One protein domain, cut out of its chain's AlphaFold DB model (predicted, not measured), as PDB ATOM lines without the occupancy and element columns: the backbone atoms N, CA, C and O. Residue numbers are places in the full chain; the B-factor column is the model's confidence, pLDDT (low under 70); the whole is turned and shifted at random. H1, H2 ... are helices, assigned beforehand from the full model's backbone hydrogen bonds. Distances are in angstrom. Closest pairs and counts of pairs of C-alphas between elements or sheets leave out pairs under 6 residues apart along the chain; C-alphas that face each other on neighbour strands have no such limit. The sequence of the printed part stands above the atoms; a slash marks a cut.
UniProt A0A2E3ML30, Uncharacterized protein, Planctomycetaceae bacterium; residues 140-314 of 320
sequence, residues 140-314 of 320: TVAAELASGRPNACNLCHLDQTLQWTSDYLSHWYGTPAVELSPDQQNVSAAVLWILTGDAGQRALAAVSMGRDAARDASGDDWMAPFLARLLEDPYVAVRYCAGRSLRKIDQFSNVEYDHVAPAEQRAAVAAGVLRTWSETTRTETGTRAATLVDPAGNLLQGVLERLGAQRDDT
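Overview. This is residues 140 to 314 of the 320 residues of an uncharacterized protein of Planctomycetaceae bacterium (UniProt A0A2E3ML30). Four helices, H5, H8, H7 and H9, lie nearly aligned side by side as a staggered pile at one end of the longest axis, while H1, H2 and H3 form a smaller, looser group at the other end. H4 lies between them near the middle, steeply tilted to H5 and H7, with H10 packed on it about perpendicular; H6 stands crosswise near the end of H5. The printed part has 175 residues with ten named helices, H1 to H10 in chain order, and no named strand: the class is all helix. The whole is compact, with a radius of gyration of the C-alphas of 15.7 A and spans of 49 by 40 by 31 A.

Arrangement. H1, residues 141 to 147, only just touches H2, residues 162 to 173, with 3 pairs of C-alphas within 8 A, the closest being the C-alphas of Val 141 and Ser 166 at 6.0 A; H2 touches H1 with residues 162 to 166 alone. With residues 162 to 164 alone, H2 touches H3, residues 182 to 186; the closest C-alphas, Gln 163 and Gln 185, are 4.8 A apart. H4, residues 189 to 195, touches H5, residues 199 to 209, at a steep tilt of 53 degrees, with C-alphas of Ile 194 and Arg 202 closest at 4.8 A. H6, residues 212 to 218, is close to H5 but not clearly touching, about perpendicular at 89 degrees, with C-alphas of Ser 208 and Ala 214 closest at 6.4 A. H7, residues 224 to 230, is the hub, touching four helices. It forms a hairpin with H8, residues 236 to 246, at a shallow tilt of 9 degrees, opposite ways; the closest C-alphas, Leu 227 and Ala 242, are 5.2 A apart. H8 touches H5 the same way at 15 degrees, with C-alphas of Ala 203 and Val 238 closest at 4.8 A. H9, residues 263 to 279, touches H7 opposite ways at 16 degrees, with C-alphas of Ala 228 and Ala 270 closest at 4.6 A. H10, residues 301 to 308, touches H4 about perpendicular at 84 degrees, with C-alphas of Leu 195 and Gly 308 closest at 4.9 A. In H1 to H10 every O i to N i+4 pair is within hydrogen-bond range.

Along the chain. H1 begins at C-alpha 141 (43.308, -10.055, 37.492). From first to last C-alpha H2 is 15.8 A long, H5 15.4 A, H8 15.2 A and H9 24.4 A. H9 begins at C-alpha 263 (59.877, -31.165, 13.241), and H10 ends at C-alpha 308 (53.468, -14.341, 18.129).

Size, cuts and confidence. The two C-alphas farthest apart, those of Gly 174 and Pro 262, are 50.6 A apart. The printed part has no cut. The links H1 to H2, H8 to H9 and H9 to H10 are long, with 14, 16 and 21 residues. Mean pLDDT of the printed part is 94.4; residues 283 to 287 are under 70.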
ATOM      1  N   THR A 140      42.016 -13.001  41.142       93.69
ATOM      2  CA  THR A 140      42.048 -11.584  40.764       93.69
ATOM      3  C   THR A 140      42.859 -11.411  39.487       93.69
ATOM      4  O   THR A 140      43.822 -12.144  39.260       93.69
ATOM      5  N   VAL A 141      42.503 -10.417  38.670       96.56
ATOM      6  CA  VAL A 141      43.308 -10.055  37.492       96.56
ATOM      7  C   VAL A 141      44.644  -9.440  37.923       96.56
ATOM      8  O   VAL A 141      45.670  -9.717  37.315       96.56
ATOM      9  N   ALA A 142      44.663  -8.685  39.027       95.81
ATOM     10  CA  ALA A 142      45.886  -8.106  39.583       95.81
ATOM     11  C   ALA A 142      46.968  -9.160  39.882       95.81
ATOM     12  O   ALA A 142      48.134  -8.941  39.561       95.81
ATOM     13  N   ALA A 143      46.589 -10.308  40.460       93.44
ATOM     14  CA  ALA A 143      47.530 -11.388  40.750       93.44
ATOM     15  C   ALA A 143      48.143 -11.979  39.472       93.44
ATOM     16  O   ALA A 143      49.345 -12.236  39.436       93.44
ATOM     17  N   GLU A 144      47.352 -12.148  38.410       95.62
ATOM     18  CA  GLU A 144      47.869 -12.616  37.121       95.62
ATOM     19  C   GLU A 144      48.820 -11.596  36.490       95.62
ATOM     20  O   GLU A 144      49.913 -11.968  36.073       95.62
ATOM     21  N   LEU A 145      48.461 -10.308  36.475       95.25
ATOM     22  CA  LEU A 145      49.333  -9.255  35.939       95.25
ATOM     23  C   LEU A 145      50.669  -9.175  36.685       95.25
ATOM     24  O   LEU A 145      51.704  -8.932  36.072       95.25
ATOM     25  N   ALA A 146      50.644  -9.380  38.004       92.88
ATOM     26  CA  ALA A 146      51.832  -9.312  38.843       92.88
ATOM     27  C   ALA A 146      52.732 -10.552  38.735       92.88
ATOM     28  O   ALA A 146      53.923 -10.439  39.011       92.88
ATOM     29  N   SER A 147      52.183 -11.721  38.382       92.19
ATOM     30  CA  SER A 147      52.903 -13.001  38.491       92.19
ATOM     31  C   SER A 147      52.991 -13.837  37.218       92.19
ATOM     32  O   SER A 147      53.714 -14.833  37.188       92.19
ATOM     33  N   GLY A 148      52.211 -13.497  36.193       93.38
ATOM     34  CA  GLY A 148      51.995 -14.325  35.007       93.38
ATOM     35  C   GLY A 148      51.166 -15.590  35.262       93.38
ATOM     36  O   GLY A 148      50.900 -16.339  34.320       93.38
ATOM     37  N   ARG A 149      50.740 -15.860  36.502       95.12
ATOM     38  CA  ARG A 149      49.949 -17.044  36.851       95.12
ATOM     39  C   ARG A 149      48.520 -16.920  36.306       95.12
ATOM     40  O   ARG A 149      47.815 -16.005  36.729       95.12
ATOM     41  N   PRO A 150      48.050 -17.860  35.466       96.94
ATOM     42  CA  PRO A 150      46.675 -17.864  34.974       96.94
ATOM     43  C   PRO A 150      45.628 -17.789  36.093       96.94
ATOM     44  O   PRO A 150      45.667 -18.578  37.043       96.94
ATOM     45  N   ASN A 151      44.667 -16.873  35.976       96.75
ATOM     46  CA  ASN A 151      43.559 -16.770  36.922       96.75
ATOM     47  C   ASN A 151      42.505 -17.874  36.707       96.75
ATOM     48  O   ASN A 151      42.333 -18.414  35.613       96.75
ATOM     49  N   ALA A 152      41.754 -18.194  37.765       96.69
ATOM     50  CA  ALA A 152      40.789 -19.290  37.749       96.69
ATOM     51  C   ALA A 152      39.653 -19.116  36.724       96.69
ATOM     52  O   ALA A 152      39.204 -20.107  36.148       96.69
ATOM     53  N   CYS A 153      39.202 -17.881  36.482       97.38
ATOM     54  CA  CYS A 153      38.100 -17.595  35.563       97.38
ATOM     55  C   CYS A 153      38.505 -17.938  34.128       97.38
ATOM     56  O   CYS A 153      37.813 -18.706  33.459       97.38
ATOM     57  N   ASN A 154      39.666 -17.451  33.684       98.19
ATOM     58  CA  ASN A 154      40.157 -17.679  32.325       98.19
ATOM     59  C   ASN A 154      40.777 -19.071  32.105       98.19
ATOM     60  O   ASN A 154      41.137 -19.389  30.979       98.19
ATOM     61  N   LEU A 155      40.859 -19.933  33.128       97.56
ATOM     62  CA  LEU A 155      41.159 -21.367  32.963       97.56
ATOM     63  C   LEU A 155      39.922 -22.205  32.584       97.56
ATOM     64  O   LEU A 155      40.068 -23.383  32.245       97.56
ATOM     65  N   CYS A 156      38.722 -21.618  32.654       97.25
ATOM     66  CA  CYS A 156      37.471 -22.199  32.156       97.25
ATOM     67  C   CYS A 156      36.908 -21.368  30.998       97.25
ATOM     68  O   CYS A 156      36.629 -21.922  29.945       97.25
ATOM     69  N   HIS A 157      36.811 -20.047  31.172       97.56
ATOM     70  CA  HIS A 157      36.394 -19.081  30.153       97.56
ATOM     71  C   HIS A 157      37.583 -18.674  29.272       97.56
ATOM     72  O   HIS A 157      38.056 -17.533  29.282       97.56
ATOM     73  N   LEU A 158      38.102 -19.660  28.543       98.25
ATOM     74  CA  LEU A 158      39.246 -19.546  27.641       98.25
ATOM     75  C   LEU A 158      38.975 -18.598  26.466       98.25
ATOM     76  O   LEU A 158      39.912 -18.105  25.854       98.25
ATOM     77  N   ASP A 159      37.717 -18.333  26.136       97.31
ATOM     78  CA  ASP A 159      37.283 -17.420  25.077       97.31
ATOM     79  C   ASP A 159      37.200 -15.949  25.526       97.31
ATOM     80  O   ASP A 159      36.996 -15.069  24.692       97.31
ATOM     81  N   GLN A 160      37.384 -15.671  26.821       98.00
ATOM     82  CA  GLN A 160      37.187 -14.347  27.414       98.00
ATOM     83  C   GLN A 160      38.502 -13.607  27.690       98.00
ATOM     84  O   GLN A 160      39.566 -14.210  27.871       98.00
ATOM     85  N   THR A 161      38.428 -12.276  27.719       98.31
ATOM     86  CA  THR A 161      39.569 -11.371  27.952       98.31
ATOM     87  C   THR A 161      39.846 -11.177  29.447       98.31
ATOM     88  O   THR A 161      39.041 -11.569  30.298       98.31
ATOM     89  N   LEU A 162      40.970 -10.538  29.795       98.12
ATOM     90  CA  LEU A 162      41.209 -10.119  31.183       98.12
ATOM     91  C   LEU A 162      40.287  -8.969  31.598       98.12
ATOM     92  O   LEU A 162      39.924  -8.884  32.770       98.12
ATOM     93  N   GLN A 163      39.866  -8.120  30.653       98.00
ATOM     94  CA  GLN A 163      38.880  -7.069  30.922       98.00
ATOM     95  C   GLN A 163      37.539  -7.667  31.336       98.00
ATOM     96  O   GLN A 163      36.997  -7.263  32.358       98.00
ATOM     97  N   TRP A 164      37.064  -8.689  30.618       97.50
ATOM     98  CA  TRP A 164      35.850  -9.422  30.986       97.50
ATOM     99  C   TRP A 164      35.933  -9.934  32.430       97.50
ATOM    100  O   TRP A 164      35.045  -9.671  33.240       97.50
ATOM    101  N   THR A 165      37.043 -10.583  32.789       97.44
ATOM    102  CA  THR A 165      37.251 -11.086  34.154       97.44
ATOM    103  C   THR A 165      37.287  -9.947  35.175       97.44
ATOM    104  O   THR A 165      36.661 -10.050  36.230       97.44
ATOM    105  N   SER A 166      37.981  -8.846  34.873       97.62
ATOM    106  CA  SER A 166      38.060  -7.670  35.748       97.62
ATOM    107  C   SER A 166      36.679  -7.058  36.001       97.62
ATOM    108  O   SER A 166      36.345  -6.752  37.148       97.62
ATOM    109  N   ASP A 167      35.858  -6.920  34.960       97.06
ATOM    110  CA  ASP A 167      34.522  -6.325  35.047       97.06
ATOM    111  C   ASP A 167      33.586  -7.174  35.906       97.06
ATOM    112  O   ASP A 167      32.930  -6.646  36.807       97.06
ATOM    113  N   TYR A 168      33.569  -8.494  35.700       96.00
ATOM    114  CA  TYR A 168      32.751  -9.399  36.507       96.00
ATOM    115  C   TYR A 168      33.222  -9.469  37.963       96.00
ATOM    116  O   TYR A 168      32.396  -9.402  38.873       96.00
ATOM    117  N   LEU A 169      34.533  -9.526  38.218       95.44
ATOM    118  CA  LEU A 169      35.065  -9.514  39.586       95.44
ATOM    119  C   LEU A 169      34.795  -8.190  40.316       95.44
ATOM    120  O   LEU A 169      34.586  -8.192  41.536       95.44
ATOM    121  N   SER A 170      34.800  -7.070  39.594       95.44
ATOM    122  CA  SER A 170      34.429  -5.756  40.122       95.44
ATOM    123  C   SER A 170      32.931  -5.688  40.418       95.44
ATOM    124  O   SER A 170      32.533  -5.355  41.534       95.44
ATOM    125  N   HIS A 171      32.095  -6.096  39.463       94.56
ATOM    126  CA  HIS A 171      30.642  -6.046  39.592       94.56
ATOM    127  C   HIS A 171      30.106  -6.970  40.696       94.56
ATOM    128  O   HIS A 171      29.234  -6.568  41.464       94.56
ATOM    129  N   TRP A 172      30.624  -8.196  40.793       93.06
ATOM    130  CA  TRP A 172      30.148  -9.196  41.753       93.06
ATOM    131  C   TRP A 172      30.730  -9.021  43.150       93.06
ATOM    132  O   TRP A 172      30.025  -9.195  44.142       93.06
ATOM    133  N   TYR A 173      32.018  -8.681  43.244       91.50
ATOM    134  CA  TYR A 173      32.749  -8.743  44.511       91.50
ATOM    135  C   TYR A 173      33.389  -7.419  44.935       91.50
ATOM    136  O   TYR A 173      34.063  -7.389  45.966       91.50
ATOM    137  N   GLY A 174      33.217  -6.341  44.164       94.06
ATOM    138  CA  GLY A 174      33.843  -5.046  44.441       94.06
ATOM    139  C   GLY A 174      35.367  -5.071  44.309       94.06
ATOM    140  O   GLY A 174      36.050  -4.279  44.958       94.06
ATOM    141  N   THR A 175      35.917  -6.002  43.524       93.62
ATOM    142  CA  THR A 175      37.365  -6.082  43.289       93.62
ATOM    143  C   THR A 175      37.829  -4.824  42.545       93.62
ATOM    144  O   THR A 175      37.210  -4.478  41.538       93.62
ATOM    145  N   PRO A 176      38.896  -4.132  42.989       92.38
ATOM    146  CA  PRO A 176      39.380  -2.937  42.307       92.38
ATOM    147  C   PRO A 176      39.713  -3.207  40.840       92.38
ATOM    148  O   PRO A 176      40.374  -4.198  40.520       92.38
ATOM    149  N   ALA A 177      39.275  -2.303  39.963       89.44
ATOM    150  CA  ALA A 177      39.650  -2.339  38.559       89.44
ATOM    151  C   ALA A 177      41.168  -2.178  38.408       89.44
ATOM    152  O   ALA A 177      41.812  -1.445  39.165       89.44
ATOM    153  N   VAL A 178      41.723  -2.859  37.411       93.44
ATOM    154  CA  VAL A 178      43.142  -2.798  37.060       93.44
ATOM    155  C   VAL A 178      43.312  -2.158  35.691       93.44
ATOM    156  O   VAL A 178      42.445  -2.274  34.828       93.44
ATOM    157  N   GLU A 179      44.434  -1.474  35.490       95.19
ATOM    158  CA  GLU A 179      44.799  -0.967  34.171       95.19
ATOM    159  C   GLU A 179      45.257  -2.133  33.286       95.19
ATOM    160  O   GLU A 179      46.125  -2.915  33.676       95.19
ATOM    161  N   LEU A 180      44.651  -2.261  32.105       97.62
ATOM    162  CA  LEU A 180      44.911  -3.342  31.155       97.62
ATOM    163  C   LEU A 180      45.414  -2.781  29.831       97.62
ATOM    164  O   LEU A 180      44.931  -1.752  29.359       97.62
ATOM    165  N   SER A 181      46.347  -3.485  29.194       97.69
ATOM    166  CA  SER A 181      46.792  -3.144  27.843       97.69
ATOM    167  C   SER A 181      45.670  -3.363  26.815       97.69
ATOM    168  O   SER A 181      44.755  -4.155  27.060       97.69
ATOM    169  N   PRO A 182      45.733  -2.736  25.623       97.88
ATOM    170  CA  PRO A 182      44.742  -2.973  24.572       97.88
ATOM    171  C   PRO A 182      44.580  -4.454  24.207       97.88
ATOM    172  O   PRO A 182      43.465  -4.904  23.958       97.88
ATOM    173  N   ASP A 183      45.666  -5.228  24.221       97.81
ATOM    174  CA  ASP A 183      45.606  -6.665  23.949       97.81
ATOM    175  C   ASP A 183      44.888  -7.421  25.075       97.81
ATOM    176  O   ASP A 183      44.016  -8.236  24.797       97.81
ATOM    177  N   GLN A 184      45.156  -7.096  26.342       98.25
ATOM    178  CA  GLN A 184      44.472  -7.703  27.495       98.25
ATOM    179  C   GLN A 184      42.979  -7.356  27.563       98.25
ATOM    180  O   GLN A 184      42.191  -8.106  28.147       98.25
ATOM    181  N   GLN A 185      42.585  -6.229  26.966       98.06
ATOM    182  CA  GLN A 185      41.189  -5.814  26.872       98.06
ATOM    183  C   GLN A 185      40.420  -6.540  25.770       98.06
ATOM    184  O   GLN A 185      39.242  -6.838  25.951       98.06
ATOM    185  N   ASN A 186      41.080  -6.826  24.642       97.25
ATOM    186  CA  ASN A 186      40.408  -7.233  23.406       97.25
ATOM    187  C   ASN A 186      40.717  -8.666  22.957       97.25
ATOM    188  O   ASN A 186      40.005  -9.192  22.107       97.25
ATOM    189  N   VAL A 187      41.753  -9.302  23.503       98.12
ATOM    190  CA  VAL A 187      42.167 -10.666  23.155       98.12
ATOM    191  C   VAL A 187      41.945 -11.584  24.348       98.12
ATOM    192  O   VAL A 187      42.160 -11.207  25.501       98.12
ATOM    193  N   SER A 188      41.487 -12.801  24.063       98.56
ATOM    194  CA  SER A 188      41.306 -13.853  25.055       98.56
ATOM    195  C   SER A 188      42.591 -14.035  25.864       98.56
ATOM    196  O   SER A 188      43.685 -14.122  25.297       98.56
ATOM    197  N   ALA A 189      42.459 -14.144  27.186       98.50
ATOM    198  CA  ALA A 189      43.603 -14.367  28.065       98.50
ATOM    199  C   ALA A 189      44.338 -15.670  27.705       98.50
ATOM    200  O   ALA A 189      45.564 -15.692  27.631       98.50
ATOM    201  N   ALA A 190      43.597 -16.731  27.367       98.44
ATOM    202  CA  ALA A 190      44.184 -17.996  26.939       98.44
ATOM    203  C   ALA A 190      44.937 -17.874  25.608       98.44
ATOM    204  O   ALA A 190      46.021 -18.438  25.462       98.44
ATOM    205  N   VAL A 191      44.403 -17.110  24.649       98.50
ATOM    206  CA  VAL A 191      45.094 -16.831  23.381       98.50
ATOM    207  C   VAL A 191      46.374 -16.027  23.626       98.50
ATOM    208  O   VAL A 191      47.409 -16.348  23.041       98.50
ATOM    209  N   LEU A 192      46.356 -15.053  24.541       98.62
ATOM    210  CA  LEU A 192      47.564 -14.333  24.952       98.62
ATOM    211  C   LEU A 192      48.591 -15.270  25.598       98.62
ATOM    212  O   LEU A 192      49.746 -15.268  25.179       98.62
ATOM    213  N   TRP A 193      48.195 -16.144  26.528       98.50
ATOM    214  CA  TRP A 193      49.112 -17.130  27.118       98.50
ATOM    215  C   TRP A 193      49.765 -18.026  26.060       98.50
ATOM    216  O   TRP A 193      50.949 -18.329  26.168       98.50
ATOM    217  N   ILE A 194      49.019 -18.422  25.024       98.50
ATOM    218  CA  ILE A 194      49.520 -19.256  23.922       98.50
ATOM    219  C   ILE A 194      50.514 -18.503  23.031       98.50
ATOM    220  O   ILE A 194      51.503 -19.087  22.582       98.50
ATOM    221  N   LEU A 195      50.241 -17.231  22.736       98.12
ATOM    222  CA  LEU A 195      51.008 -16.453  21.760       98.12
ATOM    223  C   LEU A 195      52.196 -15.717  22.376       98.12
ATOM    224  O   LEU A 195      53.262 -15.702  21.764       98.12
ATOM    225  N   THR A 196      52.015 -15.125  23.555       97.88
ATOM    226  CA  THR A 196      52.997 -14.247  24.205       97.88
ATOM    227  C   THR A 196      53.587 -14.862  25.473       97.88
ATOM    228  O   THR A 196      54.685 -14.488  25.868       97.88
ATOM    229  N   GLY A 197      52.878 -15.792  26.119       96.81
ATOM    230  CA  GLY A 197      53.291 -16.379  27.393       96.81
ATOM    231  C   GLY A 197      54.472 -17.345  27.289       96.81
ATOM    232  O   GLY A 197      54.811 -17.840  26.209       96.81
ATOM    233  N   ASP A 198      55.077 -17.641  28.438       95.31
ATOM    234  CA  ASP A 198      56.182 -18.594  28.555       95.31
ATOM    235  C   ASP A 198      55.719 -20.058  28.397       95.31
ATOM    236  O   ASP A 198      54.527 -20.366  28.329       95.31
ATOM    237  N   ALA A 199      56.661 -21.004  28.350       94.69
ATOM    238  CA  ALA A 199      56.336 -22.417  28.131       94.69
ATOM    239  C   ALA A 199      55.388 -23.018  29.192       94.69
ATOM    240  O   ALA A 199      54.595 -23.906  28.873       94.69
ATOM    241  N   GLY A 200      55.437 -22.535  30.439       94.44
ATOM    242  CA  GLY A 200      54.535 -22.982  31.502       94.44
ATOM    243  C   GLY A 200      53.111 -22.484  31.277       94.44
ATOM    244  O   GLY A 200      52.167 -23.269  31.362       94.44
ATOM    245  N   GLN A 201      52.951 -21.212  30.912       96.94
ATOM    246  CA  GLN A 201      51.645 -20.648  30.555       96.94
ATOM    247  C   GLN A 201      51.048 -21.350  29.327       96.94
ATOM    248  O   GLN A 201      49.880 -21.742  29.356       96.94
ATOM    249  N   ARG A 202      51.855 -21.612  28.288       97.81
ATOM    250  CA  ARG A 202      51.420 -22.367  27.097       97.81
ATOM    251  C   ARG A 202      50.991 -23.794  27.439       97.81
ATOM    252  O   ARG A 202      49.971 -24.261  26.933       97.81
ATOM    253  N   ALA A 203      51.714 -24.473  28.334       96.75
ATOM    254  CA  ALA A 203      51.321 -25.793  28.823       96.75
ATOM    255  C   ALA A 203      49.984 -25.746  29.584       96.75
ATOM    256  O   ALA A 203      49.109 -26.569  29.319       96.75
ATOM    257  N   LEU A 204      49.795 -24.780  30.488       97.50
ATOM    258  CA  LEU A 204      48.543 -24.622  31.238       97.50
ATOM    259  C   LEU A 204      47.356 -24.290  30.328       97.50
ATOM    260  O   LEU A 204      46.282 -24.869  30.505       97.50
ATOM    261  N   ALA A 205      47.547 -23.426  29.328       98.38
ATOM    262  CA  ALA A 205      46.530 -23.120  28.327       98.38
ATOM    263  C   ALA A 205      46.153 -24.372  27.517       98.38
ATOM    264  O   ALA A 205      44.973 -24.717  27.430       98.38
ATOM    265  N   ALA A 206      47.150 -25.116  27.017       98.44
ATOM    266  CA  ALA A 206      46.930 -26.361  26.286       98.44
ATOM    267  C   ALA A 206      46.180 -27.399  27.129       98.44
ATOM    268  O   ALA A 206      45.221 -28.000  26.650       98.44
ATOM    269  N   VAL A 207      46.579 -27.612  28.388       98.00
ATOM    270  CA  VAL A 207      45.881 -28.543  29.290       98.00
ATOM    271  C   VAL A 207      44.444 -28.085  29.537       98.00
ATOM    272  O   VAL A 207      43.539 -28.916  29.510       98.00
ATOM    273  N   SER A 208      44.223 -26.784  29.732       98.12
ATOM    274  CA  SER A 208      42.893 -26.233  30.007       98.12
ATOM    275  C   SER A 208      41.936 -26.413  28.833       98.12
ATOM    276  O   SER A 208      40.810 -26.840  29.059       98.12
ATOM    277  N   MET A 209      42.393 -26.238  27.588       98.31
ATOM    278  CA  MET A 209      41.601 -26.534  26.380       98.31
ATOM    279  C   MET A 209      41.125 -28.002  26.309       98.31
ATOM    280  O   MET A 209      40.110 -28.311  25.694       98.31
ATOM    281  N   GLY A 210      41.827 -28.925  26.974       97.56
ATOM    282  CA  GLY A 210      41.448 -30.337  27.069       97.56
ATOM    283  C   GLY A 210      40.535 -30.688  28.249       97.56
ATOM    284  O   GLY A 210      40.145 -31.853  28.374       97.56
ATOM    285  N   ARG A 211      40.188 -29.734  29.124       96.94
ATOM    286  CA  ARG A 211      39.312 -29.972  30.284       96.94
ATOM    287  C   ARG A 211      37.849 -29.777  29.912       96.94
ATOM    288  O   ARG A 211      37.495 -28.757  29.333       96.94
ATOM    289  N   ASP A 212      37.004 -30.712  30.338       96.38
ATOM    290  CA  ASP A 212      35.563 -30.697  30.052       96.38
ATOM    291  C   ASP A 212      34.918 -29.386  30.529       96.38
ATOM    292  O   ASP A 212      34.366 -28.655  29.723       96.38
ATOM    293  N   ALA A 213      35.170 -28.983  31.780       95.44
ATOM    294  CA  ALA A 213      34.667 -27.724  32.342       95.44
ATOM    295  C   ALA A 213      35.026 -26.459  31.534       95.44
ATOM    296  O   ALA A 213      34.294 -25.476  31.583       95.44
ATOM    297  N   ALA A 214      36.164 -26.453  30.833       97.31
ATOM    298  CA  ALA A 214      36.563 -25.315  30.008       97.31
ATOM    299  C   ALA A 214      35.921 -25.377  28.615       97.31
ATOM    300  O   ALA A 214      35.474 -24.358  28.098       97.31
ATOM    301  N   ARG A 215      35.811 -26.576  28.023       96.50
ATOM    302  CA  ARG A 215      35.077 -26.763  26.762       96.50
ATOM    303  C   ARG A 215      33.586 -26.469  26.929       96.50
ATOM    304  O   ARG A 215      33.023 -25.793  26.080       96.50
ATOM    305  N   ASP A 216      32.986 -26.871  28.047       95.06
ATOM    306  CA  ASP A 216      31.588 -26.569  28.373       95.06
ATOM    307  C   ASP A 216      31.351 -25.055  28.522       95.06
ATOM    308  O   ASP A 216      30.313 -24.541  28.114       95.06
ATOM    309  N   ALA A 217      32.320 -24.327  29.094       94.81
ATOM    310  CA  ALA A 217      32.208 -22.892  29.349       94.81
ATOM    311  C   ALA A 217      32.523 -22.011  28.128       94.81
ATOM    312  O   ALA A 217      31.939 -20.936  27.997       94.81
ATOM    313  N   SER A 218      33.441 -22.438  27.254       94.75
ATOM    314  CA  SER A 218      33.941 -21.626  26.132       94.75
ATOM    315  C   SER A 218      33.527 -22.122  24.749       94.75
ATOM    316  O   SER A 218      33.653 -21.384  23.765       94.75
ATOM    317  N   GLY A 219      33.064 -23.367  24.635       93.50
ATOM    318  CA  GLY A 219      33.065 -24.115  23.378       93.50
ATOM    319  C   GLY A 219      34.483 -24.392  22.867       93.50
ATOM    320  O   GLY A 219      35.446 -23.745  23.281       93.50
ATOM    321  N   ASP A 220      34.619 -25.354  21.960       94.00
ATOM    322  CA  ASP A 220      35.910 -25.879  21.494       94.00
ATOM    323  C   ASP A 220      36.183 -25.678  19.990       94.00
ATOM    324  O   ASP A 220      37.300 -25.905  19.518       94.00
ATOM    325  N   ASP A 221      35.211 -25.150  19.248       91.50
ATOM    326  CA  ASP A 221      35.237 -24.925  17.797       91.50
ATOM    327  C   ASP A 221      36.310 -23.930  17.326       91.50
ATOM    328  O   ASP A 221      36.658 -23.903  16.144       91.50
ATOM    329  N   TRP A 222      36.868 -23.131  18.237       94.06
ATOM    330  CA  TRP A 222      37.933 -22.156  17.978       94.06
ATOM    331  C   TRP A 222      39.311 -22.606  18.491       94.06
ATOM    332  O   TRP A 222      40.313 -21.972  18.169       94.06
ATOM    333  N   MET A 223      39.397 -23.683  19.283       96.94
ATOM    334  CA  MET A 223      40.634 -24.066  19.983       96.94
ATOM    335  C   MET A 223      41.660 -24.751  19.067       96.94
ATOM    336  O   MET A 223      42.868 -24.631  19.286       96.94
ATOM    337  N   ALA A 224      41.199 -25.470  18.036       97.31
ATOM    338  CA  ALA A 224      42.055 -26.332  17.217       97.31
ATOM    339  C   ALA A 224      43.244 -25.612  16.546       97.31
ATOM    340  O   ALA A 224      44.345 -26.161  16.602       97.31
ATOM    341  N   PRO A 225      43.120 -24.391  15.987       97.25
ATOM    342  CA  PRO A 225      44.267 -23.690  15.412       97.25
ATOM    343  C   PRO A 225      45.350 -23.317  16.424       97.25
ATOM    344  O   PRO A 225      46.541 -23.356  16.114       97.25
ATOM    345  N   PHE A 226      44.949 -22.992  17.653       98.50
ATOM    346  CA  PHE A 226      45.884 -22.683  18.732       98.50
ATOM    347  C   PHE A 226      46.584 -23.947  19.232       98.50
ATOM    348  O   PHE A 226      47.799 -23.942  19.422       98.50
ATOM    349  N   LEU A 227      45.851 -25.057  19.361       98.75
ATOM    350  CA  LEU A 227      46.439 -26.360  19.675       98.75
ATOM    351  C   LEU A 227      47.385 -26.835  18.565       98.75
ATOM    352  O   LEU A 227      48.467 -27.320  18.883       98.75
ATOM    353  N   ALA A 228      47.034 -26.630  17.290       98.44
ATOM    354  CA  ALA A 228      47.886 -26.943  16.141       98.44
ATOM    355  C   ALA A 228      49.219 -26.187  16.202       98.44
ATOM    356  O   ALA A 228      50.272 -26.805  16.071       98.44
ATOM    357  N   ARG A 229      49.192 -24.882  16.514       97.94
ATOM    358  CA  ARG A 229      50.410 -24.085  16.744       97.94
ATOM    359  C   ARG A 229      51.289 -24.683  17.847       97.94
ATOM    360  O   ARG A 229      52.511 -24.705  17.724       97.94
ATOM    361  N   LEU A 230      50.682 -25.173  18.927       98.50
ATOM    362  CA  LEU A 230      51.410 -25.764  20.053       98.50
ATOM    363  C   LEU A 230      51.944 -27.180  19.777       98.50
ATOM    364  O   LEU A 230      52.836 -27.628  20.498       98.50
ATOM    365  N   LEU A 231      51.488 -27.874  18.726       98.62
ATOM    366  CA  LEU A 231      52.138 -29.108  18.251       98.62
ATOM    367  C   LEU A 231      53.571 -28.841  17.756       98.62
ATOM    368  O   LEU A 231      54.413 -29.735  17.724       98.62
ATOM    369  N   GLU A 232      53.889 -27.598  17.414       97.81
ATOM    370  CA  GLU A 232      55.218 -27.198  16.957       97.81
ATOM    371  C   GLU A 232      56.055 -26.522  18.055       97.81
ATOM    372  O   GLU A 232      57.191 -26.122  17.798       97.81
ATOM    373  N   ASP A 233      55.544 -26.431  19.292       97.81
ATOM    374  CA  ASP A 233      56.235 -25.772  20.407       97.81
ATOM    375  C   ASP A 233      57.624 -26.391  20.670       97.81
ATOM    376  O   ASP A 233      57.763 -27.615  20.573       97.81
ATOM    377  N   PRO A 234      58.667 -25.609  21.022       95.44
ATOM    378  CA  PRO A 234      59.993 -26.152  21.338       95.44
ATOM    379  C   PRO A 234      59.992 -27.171  22.493       95.44
ATOM    380  O   PRO A 234      60.808 -28.100  22.491       95.44
ATOM    381  N   TYR A 235      59.044 -27.087  23.430       94.69
ATOM    382  CA  TYR A 235      58.950 -27.978  24.584       94.69
ATOM    383  C   TYR A 235      58.105 -29.223  24.295       94.69
ATOM    384  O   TYR A 235      56.909 -29.142  24.016       94.69
ATOM    385  N   VAL A 236      58.707 -30.405  24.475       95.19
ATOM    386  CA  VAL A 236      58.030 -31.719  24.386       95.19
ATOM    387  C   VAL A 236      56.770 -31.756  25.260       95.19
ATOM    388  O   VAL A 236      55.726 -32.245  24.836       95.19
ATOM    389  N   ALA A 237      56.866 -31.188  26.462       94.06
ATOM    390  CA  ALA A 237      55.780 -31.056  27.424       94.06
ATOM    391  C   ALA A 237      54.554 -30.318  26.858       94.06
ATOM    392  O   ALA A 237      53.427 -30.805  26.982       94.06
ATOM    393  N   VAL A 238      54.770 -29.169  26.211       97.25
ATOM    394  CA  VAL A 238      53.702 -28.362  25.601       97.25
ATOM    395  C   VAL A 238      53.088 -29.119  24.427       97.25
ATOM    396  O   VAL A 238      51.867 -29.263  24.364       97.25
ATOM    397  N   ARG A 239      53.929 -29.706  23.565       98.25
ATOM    398  CA  ARG A 239      53.495 -30.537  22.432       98.25
ATOM    399  C   ARG A 239      52.616 -31.707  22.867       98.25
ATOM    400  O   ARG A 239      51.576 -31.953  22.260       98.25
ATOM    401  N   TYR A 240      53.012 -32.416  23.925       97.88
ATOM    402  CA  TYR A 240      52.229 -33.514  24.491       97.88
ATOM    403  C   TYR A 240      50.856 -33.034  24.975       97.88
ATOM    404  O   TYR A 240      49.834 -33.632  24.633       97.88
ATOM    405  N   CYS A 241      50.827 -31.939  25.744       97.88
ATOM    406  CA  CYS A 241      49.581 -31.373  26.260       97.88
ATOM    407  C   CYS A 241      48.656 -30.942  25.116       97.88
ATOM    408  O   CYS A 241      47.477 -31.283  25.140       97.88
ATOM    409  N   ALA A 242      49.198 -30.277  24.094       98.62
ATOM    410  CA  ALA A 242      48.446 -29.833  22.928       98.62
ATOM    411  C   ALA A 242      47.842 -31.004  22.144       98.62
ATOM    412  O   ALA A 242      46.641 -31.014  21.895       98.62
ATOM    413  N   GLY A 243      48.633 -32.036  21.833       98.38
ATOM    414  CA  GLY A 243      48.136 -33.224  21.134       98.38
ATOM    415  C   GLY A 243      47.089 -34.001  21.939       98.38
ATOM    416  O   GLY A 243      46.100 -34.474  21.380       98.38
ATOM    417  N   ARG A 244      47.263 -34.107  23.266       98.06
ATOM    418  CA  ARG A 244      46.274 -34.737  24.156       98.06
ATOM    419  C   ARG A 244      44.958 -33.959  24.188       98.06
ATOM    420  O   ARG A 244      43.904 -34.587  24.144       98.06
ATOM    421  N   SER A 245      45.020 -32.635  24.277       98.50
ATOM    422  CA  SER A 245      43.835 -31.772  24.308       98.50
ATOM    423  C   SER A 245      43.147 -31.672  22.951       98.50
ATOM    424  O   SER A 245      41.926 -31.648  22.904       98.50
ATOM    425  N   LEU A 246      43.895 -31.705  21.846       98.56
ATOM    426  CA  LEU A 246      43.334 -31.702  20.493       98.56
ATOM    427  C   LEU A 246      42.399 -32.893  20.266       98.56
ATOM    428  O   LEU A 246      41.301 -32.718  19.749       98.56
ATOM    429  N   ARG A 247      42.778 -34.086  20.740       98.31
ATOM    430  CA  ARG A 247      41.935 -35.291  20.655       98.31
ATOM    431  C   ARG A 247      40.652 -35.228  21.492       98.31
ATOM    432  O   ARG A 247      39.848 -36.152  21.428       98.31
ATOM    433  N   LYS A 248      40.466 -34.187  22.308       97.94
ATOM    434  CA  LYS A 248      39.209 -33.947  23.028       97.94
ATOM    435  C   LYS A 248      38.172 -33.192  22.201       97.94
ATOM    436  O   LYS A 248      37.027 -33.138  22.627       97.94
ATOM    437  N   ILE A 249      38.577 -32.631  21.067       96.81
ATOM    438  CA  ILE A 249      37.678 -32.029  20.086       96.81
ATOM    439  C   ILE A 249      37.237 -33.154  19.153       96.81
ATOM    440  O   ILE A 249      38.089 -33.802  18.539       96.81
ATOM    441  N   ASP A 250      35.931 -33.388  19.031       95.44
ATOM    442  CA  ASP A 250      35.372 -34.557  18.329       95.44
ATOM    443  C   ASP A 250      35.940 -34.733  16.915       95.44
ATOM    444  O   ASP A 250      36.344 -35.835  16.529       95.44
ATOM    445  N   GLN A 251      36.069 -33.625  16.179       95.25
ATOM    446  CA  GLN A 251      36.632 -33.585  14.828       95.25
ATOM    447  C   GLN A 251      38.070 -34.130  14.739       95.25
ATOM    448  O   GLN A 251      38.460 -34.673  13.706       95.25
ATOM    449  N   PHE A 252      38.858 -33.996  15.806       97.50
ATOM    450  CA  PHE A 252      40.277 -34.354  15.844       97.50
ATOM    451  C   PHE A 252      40.575 -35.533  16.781       97.50
ATOM    452  O   PHE A 252      41.740 -35.832  17.051       97.50
ATOM    453  N   SER A 253      39.540 -36.235  17.251       97.25
ATOM    454  CA  SER A 253      39.640 -37.372  18.179       97.25
ATOM    455  C   SER A 253      40.590 -38.482  17.708       97.25
ATOM    456  O   SER A 253      41.291 -39.083  18.523       97.25
ATOM    457  N   ASN A 254      40.677 -38.692  16.391       96.38
ATOM    458  CA  ASN A 254      41.498 -39.727  15.756       96.38
ATOM    459  C   ASN A 254      42.835 -39.214  15.192       96.38
ATOM    460  O   ASN A 254      43.500 -39.938  14.454       96.38
ATOM    461  N   VAL A 255      43.238 -37.972  15.488       96.62
ATOM    462  CA  VAL A 255      44.534 -37.456  15.024       96.62
ATOM    463  C   VAL A 255      45.665 -38.211  15.719       96.62
ATOM    464  O   VAL A 255      45.885 -38.077  16.930       96.62
ATOM    465  N   GLU A 256      46.412 -38.984  14.935       96.38
ATOM    466  CA  GLU A 256      47.669 -39.581  15.365       96.38
ATOM    467  C   GLU A 256      48.761 -38.512  15.402       96.38
ATOM    468  O   GLU A 256      48.984 -37.776  14.441       96.38
ATOM    469  N   TYR A 257      49.432 -38.401  16.546       97.75
ATOM    470  CA  TYR A 257      50.448 -37.382  16.754       97.75
ATOM    471  C   TYR A 257      51.536 -37.874  17.702       97.75
ATOM    472  O   TYR A 257      51.276 -38.147  18.878       97.75
ATOM    473  N   ASP A 258      52.765 -37.923  17.191       97.62
ATOM    474  CA  ASP A 258      53.964 -38.165  17.981       97.62
ATOM    475  C   ASP A 258      54.653 -36.837  18.346       97.62
ATOM    476  O   ASP A 258      55.314 -36.176  17.545       97.62
ATOM    477  N   HIS A 259      54.512 -36.459  19.614       96.50
ATOM    478  CA  HIS A 259      55.093 -35.259  20.210       96.50
ATOM    479  C   HIS A 259      56.636 -35.235  20.276       96.50
ATOM    480  O   HIS A 259      57.208 -34.170  20.551       96.50
ATOM    481  N   VAL A 260      57.323 -36.352  20.020       97.25
ATOM    482  CA  VAL A 260      58.795 -36.418  19.921       97.25
ATOM    483  C   VAL A 260      59.301 -36.680  18.496       97.25
ATOM    484  O   VAL A 260      60.514 -36.653  18.285       97.25
ATOM    485  N   ALA A 261      58.408 -36.837  17.514       97.50
ATOM    486  CA  ALA A 261      58.772 -36.999  16.106       97.50
ATOM    487  C   ALA A 261      59.556 -35.792  15.556       97.50
ATOM    488  O   ALA A 261      59.474 -34.703  16.130       97.50
ATOM    489  N   PRO A 262      60.291 -35.924  14.433       98.00
ATOM    490  CA  PRO A 262      60.979 -34.811  13.773       98.00
ATOM    491  C   PRO A 262      60.066 -33.619  13.451       98.00
ATOM    492  O   PRO A 262      58.873 -33.781  13.209       98.00
ATOM    493  N   ALA A 263      60.638 -32.409  13.409       97.56
ATOM    494  CA  ALA A 263      59.877 -31.165  13.241       97.56
ATOM    495  C   ALA A 263      58.984 -31.156  11.991       97.56
ATOM    496  O   ALA A 263      57.834 -30.748  12.081       97.56
ATOM    497  N   GLU A 264      59.477 -31.680  10.869       97.88
ATOM    498  CA  GLU A 264      58.721 -31.784   9.617       97.88
ATOM    499  C   GLU A 264      57.447 -32.632   9.760       97.88
ATOM    500  O   GLU A 264      56.384 -32.244   9.280       97.88
ATOM    501  N   GLN A 265      57.517 -33.755  10.485       97.88
ATOM    502  CA  GLN A 265      56.352 -34.615  10.710       97.88
ATOM    503  C   GLN A 265      55.319 -33.925  11.605       97.88
ATOM    504  O   GLN A 265      54.120 -33.987  11.334       97.88
ATOM    505  N   ARG A 266      55.772 -33.216  12.645       98.12
ATOM    506  CA  ARG A 266      54.876 -32.454  13.528       98.12
ATOM    507  C   ARG A 266      54.207 -31.296  12.785       98.12
ATOM    508  O   ARG A 266      53.000 -31.115  12.923       98.12
ATOM    509  N   ALA A 267      54.965 -30.578  11.957       98.25
ATOM    510  CA  ALA A 267      54.456 -29.507  11.103       98.25
ATOM    511  C   ALA A 267      53.405 -30.023  10.108       98.25
ATOM    512  O   ALA A 267      52.377 -29.379   9.902       98.25
ATOM    513  N   ALA A 268      53.604 -31.218   9.538       98.38
ATOM    514  CA  ALA A 268      52.623 -31.844   8.653       98.38
ATOM    515  C   ALA A 268      51.291 -32.136   9.371       98.38
ATOM    516  O   ALA A 268      50.226 -31.863   8.813       98.38
ATOM    517  N   VAL A 269      51.337 -32.631  10.616       98.50
ATOM    518  CA  VAL A 269      50.128 -32.843  11.432       98.50
ATOM    519  C   VAL A 269      49.449 -31.510  11.756       98.50
ATOM    520  O   VAL A 269      48.245 -31.380  11.539       98.50
ATOM    521  N   ALA A 270      50.203 -30.500  12.204       98.50
ATOM    522  CA  ALA A 270      49.666 -29.168  12.501       98.50
ATOM    523  C   ALA A 270      48.984 -28.529  11.277       98.50
ATOM    524  O   ALA A 270      47.855 -28.043  11.373       98.50
ATOM    525  N   ALA A 271      49.615 -28.606  10.102       98.31
ATOM    526  CA  ALA A 271      49.044 -28.125   8.848       98.31
ATOM    527  C   ALA A 271      47.777 -28.898   8.437       98.31
ATOM    528  O   ALA A 271      46.840 -28.303   7.904       98.31
ATOM    529  N   GLY A 272      47.730 -30.211   8.691       98.12
ATOM    530  CA  GLY A 272      46.539 -31.036   8.480       98.12
ATOM    531  C   GLY A 272      45.364 -30.588   9.353       98.12
ATOM    532  O   GLY A 272      44.275 -30.360   8.835       98.12
ATOM    533  N   VAL A 273      45.611 -30.372  10.649       98.19
ATOM    534  CA  VAL A 273      44.607 -29.869  11.604       98.19
ATOM    535  C   VAL A 273      44.055 -28.516  11.159       98.19
ATOM    536  O   VAL A 273      42.839 -28.341  11.103       98.19
ATOM    537  N   LEU A 274      44.932 -27.576  10.790       96.81
ATOM    538  CA  LEU A 274      44.530 -26.247  10.317       96.81
ATOM    539  C   LEU A 274      43.678 -26.314   9.047       96.81
ATOM    540  O   LEU A 274      42.670 -25.615   8.955       96.81
ATOM    541  N   ARG A 275      44.049 -27.174   8.091       96.31
ATOM    542  CA  ARG A 275      43.291 -27.371   6.850       96.31
ATOM    543  C   ARG A 275      41.886 -27.888   7.141       96.31
ATOM    544  O   ARG A 275      40.916 -27.236   6.764       96.31
ATOM    545  N   THR A 276      41.778 -28.986   7.886       95.88
ATOM    546  CA  THR A 276      40.488 -29.573   8.274       95.88
ATOM    547  C   THR A 276      39.619 -28.573   9.042       95.88
ATOM    548  O   THR A 276      38.431 -28.431   8.751       95.88
ATOM    549  N   TRP A 277      40.207 -27.819   9.974       94.50
ATOM    550  CA  TRP A 277      39.493 -26.776  10.712       94.50
ATOM    551  C   TRP A 277      38.987 -25.647   9.798       94.50
ATOM    552  O   TRP A 277      37.864 -25.173   9.975       94.50
ATOM    553  N   SER A 278      39.787 -25.216   8.815       91.19
ATOM    554  CA  SER A 278      39.409 -24.148   7.875       91.19
ATOM    555  C   SER A 278      38.312 -24.564   6.890       91.19
ATOM    556  O   SER A 278      37.498 -23.738   6.494       91.19
ATOM    557  N   GLU A 279      38.244 -25.850   6.540       91.06
ATOM    558  CA  GLU A 279      37.223 -26.417   5.645       91.06
ATOM    559  C   GLU A 279      35.885 -26.684   6.363       91.06
ATOM    560  O   GLU A 279      34.873 -26.992   5.730       91.06
ATOM    561  N   THR A 280      35.853 -26.556   7.692       86.62
ATOM    562  CA  THR A 280      34.658 -26.822   8.497       86.62
ATOM    563  C   THR A 280      33.662 -25.677   8.385       86.62
ATOM    564  O   THR A 280      33.942 -24.547   8.784       86.62
ATOM    565  N   THR A 281      32.464 -25.977   7.882       77.88
ATOM    566  CA  THR A 281      31.365 -25.005   7.830       77.88
ATOM    567  C   THR A 281      30.834 -24.744   9.238       77.88
ATOM    568  O   THR A 281      30.416 -25.675   9.923       77.88
ATOM    569  N   ARG A 282      30.826 -23.479   9.664       74.81
ATOM    570  CA  ARG A 282      30.285 -23.055  10.964       74.81
ATOM    571  C   ARG A 282      28.914 -22.426  10.743       74.81
ATOM    572  O   ARG A 282      28.799 -21.448  10.013       74.81
ATOM    573  N   THR A 283      27.875 -23.016  11.327       58.28
ATOM    574  CA  THR A 283      26.484 -22.571  11.144       58.28
ATOM    575  C   THR A 283      26.097 -21.422  12.069       58.28
ATOM    576  O   THR A 283      25.231 -20.635  11.710       58.28
ATOM    577  N   GLU A 284      26.769 -21.279  13.211       55.41
ATOM    578  CA  GLU A 284      26.588 -20.167  14.143       55.41
ATOM    579  C   GLU A 284      27.915 -19.895  14.858       55.41
ATOM    580  O   GLU A 284      28.297 -20.612  15.781       55.41
ATOM    581  N   THR A 285      28.648 -18.859  14.453       52.84
ATOM    582  CA  THR A 285      29.685 -18.309  15.327       52.84
ATOM    583  C   THR A 285      28.987 -17.348  16.277       52.84
ATOM    584  O   THR A 285      28.772 -16.181  15.938       52.84
ATOM    585  N   GLY A 286      28.635 -17.805  17.482       54.56
ATOM    586  CA  GLY A 286      28.552 -16.861  18.597       54.56
ATOM    587  C   GLY A 286      29.840 -16.037  18.563       54.56
ATOM    588  O   GLY A 286      30.919 -16.610  18.412       54.56
ATOM    589  N   THR A 287      29.744 -14.707  18.539       55.09
ATOM    590  CA  THR A 287      30.893 -13.832  18.271       55.09
ATOM    591  C   THR A 287      31.916 -13.935  19.401       55.09
ATOM    592  O   THR A 287      31.923 -13.121  20.321       55.09
ATOM    593  N   ARG A 288      32.811 -14.921  19.326       78.50
ATOM    594  CA  ARG A 288      33.987 -15.065  20.192       78.50
ATOM    595  C   ARG A 288      35.108 -14.168  19.679       78.50
ATOM    596  O   ARG A 288      36.219 -14.632  19.438       78.50
ATOM    597  N   ALA A 289      34.811 -12.885  19.475       82.19
ATOM    598  CA  ALA A 289      35.709 -11.933  18.813       82.19
ATOM    599  C   ALA A 289      37.096 -11.864  19.480       82.19
ATOM    600  O   ALA A 289      38.111 -11.708  18.803       82.19
ATOM    601  N   ALA A 290      37.146 -12.080  20.798       94.75
ATOM    602  CA  ALA A 290      38.377 -12.127  21.576       94.75
ATOM    603  C   ALA A 290      39.308 -13.305  21.223       94.75
ATOM    604  O   ALA A 290      40.505 -13.246  21.497       94.75
ATOM    605  N   THR A 291      38.805 -14.368  20.592       95.25
ATOM    606  CA  THR A 291      39.598 -15.558  20.232       95.25
ATOM    607  C   THR A 291      40.435 -15.380  18.968       95.25
ATOM    608  O   THR A 291      41.130 -16.307  18.576       95.25
ATOM    609  N   LEU A 292      40.390 -14.209  18.318       95.00
ATOM    610  CA  LEU A 292      41.058 -13.947  17.036       95.00
ATOM    611  C   LEU A 292      40.577 -14.839  15.879       95.00
ATOM    612  O   LEU A 292      41.265 -14.956  14.863       95.00
ATOM    613  N   VAL A 293      39.393 -15.432  16.024       91.81
ATOM    614  CA  VAL A 293      38.641 -16.082  14.951       91.81
ATOM    615  C   VAL A 293      37.527 -15.128  14.528       91.81
ATOM    616  O   VAL A 293      36.707 -14.716  15.350       91.81
ATOM    617  N   ASP A 294      37.525 -14.732  13.258       87.56
ATOM    618  CA  ASP A 294      36.490 -13.868  12.702       87.56
ATOM    619  C   ASP A 294      35.153 -14.628  12.528       87.56
ATOM    620  O   ASP A 294      35.116 -15.860  12.597       87.56
ATOM    621  N   PRO A 295      34.027 -13.930  12.287       81.44
ATOM    622  CA  PRO A 295      32.732 -14.586  12.079       81.44
ATOM    623  C   PRO A 295      32.669 -15.516  10.856       81.44
ATOM    624  O   PRO A 295      31.775 -16.352  10.763       81.44
ATOM    625  N   ALA A 296      33.597 -15.382   9.906       80.00
ATOM    626  CA  ALA A 296      33.729 -16.290   8.769       80.00
ATOM    627  C   ALA A 296      34.583 -17.529   9.108       80.00
ATOM    628  O   ALA A 296      34.746 -18.412   8.268       80.00
ATOM    629  N   GLY A 297      35.095 -17.631  10.338       81.75
ATOM    630  CA  GLY A 297      35.930 -18.735  10.784       81.75
ATOM    631  C   GLY A 297      37.383 -18.633  10.325       81.75
ATOM    632  O   GLY A 297      38.073 -19.649  10.308       81.75
ATOM    633  N   ASN A 298      37.858 -17.444   9.950       88.00
ATOM    634  CA  ASN A 298      39.260 -17.212   9.616       88.00
ATOM    635  C   ASN A 298      40.018 -16.661  10.817       88.00
ATOM    636  O   ASN A 298      39.499 -15.897  11.628       88.00
ATOM    637  N   LEU A 299      41.297 -17.005  10.893       91.75
ATOM    638  CA  LEU A 299      42.200 -16.416  11.865       91.75
ATOM    639  C   LEU A 299      42.581 -14.986  11.471       91.75
ATOM    640  O   LEU A 299      42.940 -14.722  10.321       91.75
ATOM    641  N   LEU A 300      42.611 -14.080  12.448       94.44
ATOM    642  CA  LEU A 300      43.120 -12.718  12.277       94.44
ATOM    643  C   LEU A 300      44.658 -12.717  12.191       94.44
ATOM    644  O   LEU A 300      45.351 -12.353  13.145       94.44
ATOM    645  N   GLN A 301      45.198 -13.127  11.038       93.75
ATOM    646  CA  GLN A 301      46.629 -13.416  10.856       93.75
ATOM    647  C   GLN A 301      47.556 -12.264  11.259       93.75
ATOM    648  O   GLN A 301      48.515 -12.489  11.990       93.75
ATOM    649  N   GLY A 302      47.239 -11.018  10.889       95.88
ATOM    650  CA  GLY A 302      48.077  -9.872  11.265       95.88
ATOM    651  C   GLY A 302      48.194  -9.667  12.783       95.88
ATOM    652  O   GLY A 302      49.236  -9.238  13.279       95.88
ATOM    653  N   VAL A 303      47.151 -10.014  13.549       95.81
ATOM    654  CA  VAL A 303      47.191  -9.962  15.019       95.81
ATOM    655  C   VAL A 303      47.987 -11.145  15.574       95.81
ATOM    656  O   VAL A 303      48.806 -10.951  16.471       95.81
ATOM    657  N   LEU A 304      47.801 -12.344  15.014       95.50
ATOM    658  CA  LEU A 304      48.559 -13.537  15.402       95.50
ATOM    659  C   LEU A 304      50.062 -13.378  15.177       95.50
ATOM    660  O   LEU A 304      50.844 -13.767  16.038       95.50
ATOM    661  N   GLU A 305      50.470 -12.796  14.051       96.44
ATOM    662  CA  GLU A 305      51.874 -12.520  13.739       96.44
ATOM    663  C   GLU A 305      52.459 -11.495  14.715       96.44
ATOM    664  O   GLU A 305      53.510 -11.739  15.311       96.44
ATOM    665  N   ARG A 306      51.744 -10.384  14.956       97.69
ATOM    666  CA  ARG A 306      52.169  -9.336  15.900       97.69
ATOM    667  C   ARG A 306      52.334  -9.865  17.323       97.69
ATOM    668  O   ARG A 306      53.302  -9.505  17.991       97.69
ATOM    669  N   LEU A 307      51.383 -10.662  17.810       97.75
ATOM    670  CA  LEU A 307      51.442 -11.245  19.154       97.75
ATOM    671  C   LEU A 307      52.465 -12.379  19.218       97.75
ATOM    672  O   LEU A 307      53.253 -12.445  20.152       97.75
ATOM    673  N   GLY A 308      52.514 -13.238  18.202       95.81
ATOM    674  CA  GLY A 308      53.468 -14.341  18.129       95.81
ATOM    675  C   GLY A 308      54.928 -13.881  18.097       95.81
ATOM    676  O   GLY A 308      55.788 -14.599  18.598       95.81
ATOM    677  N   ALA A 309      55.208 -12.686  17.569       96.56
ATOM    678  CA  ALA A 309      56.531 -12.060  17.623       96.56
ATOM    679  C   ALA A 309      56.949 -11.603  19.038       96.56
ATOM    680  O   ALA A 309      58.115 -11.284  19.253       96.56
ATOM    681  N   GLN A 310      56.017 -11.571  19.994       96.56
ATOM    682  CA  GLN A 310      56.242 -11.189  21.394       96.56
ATOM    683  C   GLN A 310      56.305 -12.406  22.328       96.56
ATOM    684  O   GLN A 310      56.224 -12.240  23.545       96.56
ATOM    685  N   ARG A 311      56.401 -13.627  21.784       95.88
ATOM    686  CA  ARG A 311      56.461 -14.853  22.586       95.88
ATOM    687  C   ARG A 311      57.617 -14.804  23.578       95.88
ATOM    688  O   ARG A 311      58.762 -14.591  23.182       95.88
ATOM    689  N   ASP A 312      57.328 -15.073  24.849       93.81
ATOM    690  CA  ASP A 312      58.370 -15.314  25.840       93.81
ATOM    691  C   ASP A 312      59.059 -16.660  25.546       93.81
ATOM    692  O   ASP A 312      58.532 -17.754  25.800       93.81
ATOM    693  N   ASP A 313      60.250 -16.547  24.961       89.94
ATOM    694  CA  ASP A 313      61.177 -17.640  24.669       89.94
ATOM    695  C   ASP A 313      62.231 -17.833  25.771       89.94
ATOM    696  O   ASP A 313      63.213 -18.555  25.578       89.94
ATOM    697  N   THR A 314      62.037 -17.218  26.946       86.56
ATOM    698  CA  THR A 314      62.863 -17.508  28.121       86.56
ATOM    699  C   THR A 314      62.826 -19.002  28.402       86.56
ATOM    700  O   THR A 314      61.759 -19.610  28.503       86.56
TER     701      THR A 314